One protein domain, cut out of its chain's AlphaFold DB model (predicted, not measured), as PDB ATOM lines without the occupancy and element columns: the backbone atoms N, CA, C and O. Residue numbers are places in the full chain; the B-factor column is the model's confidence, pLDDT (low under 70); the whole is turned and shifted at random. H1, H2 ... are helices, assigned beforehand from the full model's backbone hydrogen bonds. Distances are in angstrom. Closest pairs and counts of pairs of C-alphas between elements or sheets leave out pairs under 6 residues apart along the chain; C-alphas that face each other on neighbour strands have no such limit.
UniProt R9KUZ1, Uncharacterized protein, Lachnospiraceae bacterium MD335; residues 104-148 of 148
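Overview. This is residues 104 to 148 of the 148 residues of an uncharacterized protein of Lachnospiraceae bacterium MD335 (UniProt R9KUZ1). Two helices, H2 and H3, make a helical hairpin, and the short helix H1 sits near H2 but apart from H3, the centres of the three making a triangle, with the long loop of residues 108 to 121 leading from H1 to H2. The printed part has 45 residues, with three named helices in the order H1, H2, H3 and no named strand, and its class is all helix. It is compact, with a radius of gyration of the C-alphas of 9.8 A, and its rounded outline spans 25 by 20 by 15 A.

Arrangement. H1, residues 104 to 107, and H2, residues 122 to 131, only just touch, with 3 pairs of C-alphas within 8 A. Their closest C-alphas are those of Lys 107 and Ala 128, 5.4 A apart. H2 touches H3, residues 137 to 147, and the closest C-alphas are those of Gly 130 and Ala 137, at 5.2 A. H2 and H3 form a hairpin and run opposite ways at a steep tilt of 35.2 degrees, only just past shallow. H1 and H3 are apart. In H2 and H3 every O i to N i+4 pair is within hydrogen-bond range; H1 is too short for such a pair, and its 1 pair of O i and N i+3 is not within range.

Along the chain. H1, residues 104 to 107, begins at C-alpha 104 (-30.749, 21.020, -32.620) and is 5.0 A long from first to last C-alpha. H2, residues 122 to 131, is 14.2 A long and begins at C-alpha 122 (-40.325, 25.651, -25.279). H3, residues 137 to 147, is 15.4 A long and ends at C-alpha 147 (-46.389, 17.171, -34.500).

Size, cuts and confidence. The two C-alphas farthest apart are those of Ile 111 and Ile 146, at 26.8 A. The printed part has no cut and ends at Ser 148, the chain's last residue. The link from H1 to H2 is long, with 14 residues, and the link from H2 to H3 is tight, with 5. The mean pLDDT of the printed part is 89.2, and residues 113 to 115 are under 70.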
ATOM      1  N   ALA A 104     -31.786  20.640 -33.581       91.31
ATOM      2  CA  ALA A 104     -30.749  21.020 -32.620       91.31
ATOM      3  C   ALA A 104     -29.526  21.686 -33.277       91.31
ATOM      4  O   ALA A 104     -28.935  22.609 -32.716       91.31
ATOM      5  N   GLN A 105     -29.151  21.248 -34.483       90.56
ATOM      6  CA  GLN A 105     -28.076  21.872 -35.257       90.56
ATOM      7  C   GLN A 105     -28.503  23.243 -35.782       90.56
ATOM      8  O   GLN A 105     -27.701  24.167 -35.745       90.56
ATOM      9  N   LEU A 106     -29.761  23.377 -36.212       90.62
ATOM     10  CA  LEU A 106     -30.343  24.655 -36.627       90.62
ATOM     11  C   LEU A 106     -30.426  25.651 -35.460       90.62
ATOM     12  O   LEU A 106     -30.043  26.806 -35.593       90.62
ATOM     13  N   LYS A 107     -30.846  25.199 -34.277       90.19
ATOM     14  CA  LYS A 107     -30.872  26.025 -33.064       90.19
ATOM     15  C   LYS A 107     -29.475  26.554 -32.719       90.19
ATOM     16  O   LYS A 107     -29.333  27.726 -32.399       90.19
ATOM     17  N   ASN A 108     -28.428  25.742 -32.888       88.12
ATOM     18  CA  ASN A 108     -27.041  26.183 -32.681       88.12
ATOM     19  C   ASN A 108     -26.561  27.260 -33.675       88.12
ATOM     20  O   ASN A 108     -25.542  27.893 -33.410       88.12
ATOM     21  N   THR A 109     -27.238  27.485 -34.809       86.12
ATOM     22  CA  THR A 109     -26.894  28.598 -35.714       86.12
ATOM     23  C   THR A 109     -27.548  29.918 -35.303       86.12
ATOM     24  O   THR A 109     -27.176  30.966 -35.826       86.12
ATOM     25  N   CYS A 110     -28.498  29.893 -34.364       84.75
ATOM     26  CA  CYS A 110     -29.188  31.076 -33.852       84.75
ATOM     27  C   CYS A 110     -28.313  31.762 -32.786       84.75
ATOM     28  O   CYS A 110     -28.516  31.602 -31.582       84.75
ATOM     29  N   ILE A 111     -27.289  32.499 -33.233       77.69
ATOM     30  CA  ILE A 111     -26.235  33.089 -32.382       77.69
ATOM     31  C   ILE A 111     -26.739  34.094 -31.336       77.69
ATOM     32  O   ILE A 111     -26.059  34.327 -30.340       77.69
ATOM     33  N   ASN A 112     -27.919  34.681 -31.551       72.19
ATOM     34  CA  ASN A 112     -28.525  35.655 -30.641       72.19
ATOM     35  C   ASN A 112     -29.373  34.992 -29.539       72.19
ATOM     36  O   ASN A 112     -29.838  35.673 -28.626       72.19
ATOM     37  N   SER A 113     -29.546  33.668 -29.610       68.88
ATOM     38  CA  SER A 113     -30.337  32.865 -28.683       68.88
ATOM     39  C   SER A 113     -29.460  31.996 -27.769       68.88
ATOM     40  O   SER A 113     -28.227  31.968 -27.866       68.88
ATOM     41  N   GLU A 114     -30.105  31.290 -26.840       68.25
ATOM     42  CA  GLU A 114     -29.457  30.372 -25.908       68.25
ATOM     43  C   GLU A 114     -28.609  29.312 -26.639       68.25
ATOM     44  O   GLU A 114     -29.104  28.541 -27.461       68.25
ATOM     45  N   GLN A 115     -27.321  29.231 -26.287       69.19
ATOM     46  CA  GLN A 115     -26.322  28.360 -26.923       69.19
ATOM     47  C   GLN A 115     -26.408  26.900 -26.436       69.19
ATOM     48  O   GLN A 115     -25.418  26.300 -26.018       69.19
ATOM     49  N   ASN A 116     -27.610  26.323 -26.463       82.69
ATOM     50  CA  ASN A 116     -27.861  24.919 -26.145       82.69
ATOM     51  C   ASN A 116     -28.829  24.302 -27.164       82.69
ATOM     52  O   ASN A 116     -30.036  24.219 -26.926       82.69
ATOM     53  N   GLY A 117     -28.306  23.844 -28.303       82.25
ATOM     54  CA  GLY A 117     -29.106  23.281 -29.396       82.25
ATOM     55  C   GLY A 117     -29.998  22.100 -29.008       82.25
ATOM     56  O   GLY A 117     -31.074  21.939 -29.571       82.25
ATOM     57  N   TYR A 118     -29.594  21.300 -28.018       87.75
ATOM     58  CA  TYR A 118     -30.379  20.157 -27.534       87.75
ATOM     59  C   TYR A 118     -31.270  20.494 -26.328       87.75
ATOM     60  O   TYR A 118     -31.980  19.615 -25.843       87.75
ATOM     61  N   GLY A 119     -31.246  21.742 -25.848       89.06
ATOM     62  CA  GLY A 119     -32.167  22.233 -24.823       89.06
ATOM     63  C   GLY A 119     -33.610  22.191 -25.320       89.06
ATOM     64  O   GLY A 119     -33.899  22.645 -26.435       89.06
ATOM     65  N   THR A 120     -34.496  21.622 -24.505       91.50
ATOM     66  CA  THR A 120     -35.899  21.348 -24.850       91.50
ATOM     67  C   THR A 120     -36.869  22.379 -24.270       91.50
ATOM     68  O   THR A 120     -38.069  22.125 -24.176       91.50
ATOM     69  N   GLU A 121     -36.369  23.540 -23.849       92.12
ATOM     70  CA  GLU A 121     -37.170  24.639 -23.324       92.12
ATOM     71  C   GLU A 121     -38.042  25.235 -24.439       92.12
ATOM     72  O   GLU A 121     -37.536  25.730 -25.447       92.12
ATOM     73  N   LEU A 122     -39.367  25.222 -24.252       93.38
ATOM     74  CA  LEU A 122     -40.325  25.651 -25.279       93.38
ATOM     75  C   LEU A 122     -40.085  27.090 -25.757       93.38
ATOM     76  O   LEU A 122     -40.144  27.351 -26.953       93.38
ATOM     77  N   SER A 123     -39.793  28.020 -24.843       92.69
ATOM     78  CA  SER A 123     -39.477  29.411 -25.197       92.69
ATOM     79  C   SER A 123     -38.241  29.497 -26.095       92.69
ATOM     80  O   SER A 123     -38.275  30.172 -27.117       92.69
ATOM     81  N   SER A 124     -37.190  28.752 -25.753       91.38
ATOM     82  CA  SER A 124     -35.937  28.649 -26.511       91.38
ATOM     83  C   SER A 124     -36.174  28.050 -27.908       91.38
ATOM     84  O   SER A 124     -35.665  28.560 -28.906       91.38
ATOM     85  N   ILE A 125     -37.020  27.016 -28.009       93.62
ATOM     86  CA  ILE A 125     -37.448  26.424 -29.288       93.62
ATOM     87  C   ILE A 125     -38.228  27.440 -30.135       93.62
ATOM     88  O   ILE A 125     -37.948  27.579 -31.324       93.62
ATOM     89  N   MET A 126     -39.181  28.168 -29.543       94.81
ATOM     90  CA  MET A 126     -39.996  29.157 -30.261       94.81
ATOM     91  C   MET A 126     -39.164  30.325 -30.785       94.81
ATOM     92  O   MET A 126     -39.400  30.774 -31.909       94.81
ATOM     93  N   THR A 127     -38.167  30.774 -30.016       93.31
ATOM     94  CA  THR A 127     -37.178  31.755 -30.477       93.31
ATOM     95  C   THR A 127     -36.414  31.220 -31.684       93.31
ATOM     96  O   THR A 127     -36.403  31.867 -32.725       93.31
ATOM     97  N   ALA A 128     -35.866  30.004 -31.601       93.62
ATOM     98  CA  ALA A 128     -35.117  29.406 -32.707       93.62
ATOM     99  C   ALA A 128     -35.968  29.208 -33.976       93.62
ATOM    100  O   ALA A 128     -35.477  29.447 -35.074       93.62
ATOM    101  N   ILE A 129     -37.247  28.828 -33.847       95.00
ATOM    102  CA  ILE A 129     -38.189  28.736 -34.981       95.00
ATOM    103  C   ILE A 129     -38.377  30.100 -35.664       95.00
ATOM    104  O   ILE A 129     -38.493  30.152 -36.890       95.00
ATOM    105  N   GLY A 130     -38.429  31.182 -34.881       94.31
ATOM    106  CA  GLY A 130     -38.598  32.546 -35.381       94.31
ATOM    107  C   GLY A 130     -37.330  33.173 -35.966       94.31
ATOM    108  O   GLY A 130     -37.443  33.973 -36.888       94.31
ATOM    109  N   GLU A 131     -36.151  32.826 -35.443       92.94
ATOM    110  CA  GLU A 131     -34.865  33.405 -35.859       92.94
ATOM    111  C   GLU A 131     -34.218  32.694 -37.053       92.94
ATOM    112  O   GLU A 131     -33.485  33.321 -37.813       92.94
ATOM    113  N   GLN A 132     -34.443  31.389 -37.219       92.12
ATOM    114  CA  GLN A 132     -33.856  30.646 -38.332       92.12
ATOM    115  C   GLN A 132     -34.384  31.136 -39.694       92.12
ATOM    116  O   GLN A 132     -35.559  31.462 -39.840       92.12
ATOM    117  N   GLU A 133     -33.523  31.128 -40.714       91.56
ATOM    118  CA  GLU A 133     -33.838  31.657 -42.053       91.56
ATOM    119  C   GLU A 133     -34.004  30.560 -43.125       91.56
ATOM    120  O   GLU A 133     -34.178  30.858 -44.306       91.56
ATOM    121  N   LEU A 134     -33.929  29.276 -42.751       92.44
ATOM    122  CA  LEU A 134     -33.987  28.165 -43.712       92.44
ATOM    123  C   LEU A 134     -35.412  27.851 -44.180       92.44
ATOM    124  O   LEU A 134     -35.604  27.379 -45.300       92.44
ATOM    125  N   ILE A 135     -36.395  28.046 -43.302       94.06
ATOM    126  CA  ILE A 135     -37.807  27.720 -43.522       94.06
ATOM    127  C   ILE A 135     -38.647  28.925 -43.080       94.06
ATOM    128  O   ILE A 135     -38.315  29.538 -42.067       94.06
ATOM    129  N   PRO A 136     -39.746  29.282 -43.765       96.62
ATOM    130  CA  PRO A 136     -40.646  30.321 -43.273       96.62
ATOM    131  C   PRO A 136     -41.120  30.030 -41.840       96.62
ATOM    132  O   PRO A 136     -41.636  28.948 -41.553       96.62
ATOM    133  N   ALA A 137     -40.955  30.998 -40.933       96.06
ATOM    134  CA  ALA A 137     -41.200  30.800 -39.501       96.06
ATOM    135  C   ALA A 137     -42.635  30.341 -39.187       96.06
ATOM    136  O   ALA A 137     -42.827  29.470 -38.342       96.06
ATOM    137  N   GLU A 138     -43.640  30.878 -39.887       96.50
ATOM    138  CA  GLU A 138     -45.041  30.469 -39.708       96.50
ATOM    139  C   GLU A 138     -45.286  29.017 -40.145       96.50
ATOM    140  O   GLU A 138     -46.004  28.286 -39.464       96.50
ATOM    141  N   GLU A 139     -44.649  28.563 -41.230       95.81
ATOM    142  CA  GLU A 139     -44.756  27.172 -41.689       95.81
ATOM    143  C   GLU A 139     -44.102  26.212 -40.693       95.81
ATOM    144  O   GLU A 139     -44.704  25.207 -40.308       95.81
ATOM    145  N   LEU A 140     -42.892  26.539 -40.225       95.56
ATOM    146  CA  LEU A 140     -42.178  25.714 -39.251       95.56
ATOM    147  C   LEU A 140     -42.902  25.678 -37.898       95.56
ATOM    148  O   LEU A 140     -42.996  24.617 -37.280       95.56
ATOM    149  N   ARG A 141     -43.463  26.810 -37.455       96.38
ATOM    150  CA  ARG A 141     -44.276  26.890 -36.234       96.38
ATOM    151  C   ARG A 141     -45.558  26.073 -36.362       96.38
ATOM    152  O   ARG A 141     -45.895  25.336 -35.438       96.38
ATOM    153  N   GLY A 142     -46.255  26.178 -37.493       95.75
ATOM    154  CA  GLY A 142     -47.440  25.370 -37.779       95.75
ATOM    155  C   GLY A 142     -47.122  23.875 -37.745       95.75
ATOM    156  O   GLY A 142     -47.805  23.115 -37.064       95.75
ATOM    157  N   PHE A 143     -46.031  23.464 -38.397       94.19
ATOM    158  CA  PHE A 143     -45.566  22.077 -38.373       94.19
ATOM    159  C   PHE A 143     -45.215  21.596 -36.958       94.19
ATOM    160  O   PHE A 143     -45.611  20.496 -36.575       94.19
ATOM    161  N   PHE A 144     -44.514  22.412 -36.164       94.75
ATOM    162  CA  PHE A 144     -44.149  22.072 -34.788       94.75
ATOM    163  C   PHE A 144     -45.379  21.722 -33.940       94.75
ATOM    164  O   PHE A 144     -45.384  20.678 -33.294       94.75
ATOM    165  N   TRP A 145     -46.430  22.544 -33.976       94.75
ATOM    166  CA  TRP A 145     -47.630  22.336 -33.154       94.75
ATOM    167  C   TRP A 145     -48.524  21.188 -33.609       94.75
ATOM    168  O   TRP A 145     -49.277  20.651 -32.808       94.75
ATOM    169  N   ILE A 146     -48.459  20.811 -34.884       89.88
ATOM    170  CA  ILE A 146     -49.192  19.646 -35.390       89.88
ATOM    171  C   ILE A 146     -48.520  18.339 -34.939       89.88
ATOM    172  O   ILE A 146     -49.192  17.326 -34.751       89.88
ATOM    173  N   CYS A 147     -47.195  18.358 -34.780       82.44
ATOM    174  CA  CYS A 147     -46.389  17.171 -34.500       82.44
ATOM    175  C   CYS A 147     -46.006  16.989 -33.018       82.44
ATOM    176  O   CYS A 147     -45.539  15.900 -32.674       82.44
ATOM    177  N   SER A 148     -46.151  18.020 -32.175       78.69
ATOM    178  CA  SER A 148     -45.769  18.023 -30.746       78.69
ATOM    179  C   SER A 148     -46.957  17.763 -29.833       78.69
ATOM    180  O   SER A 148     -46.776  17.002 -28.856       78.69
TER     181      SER A 148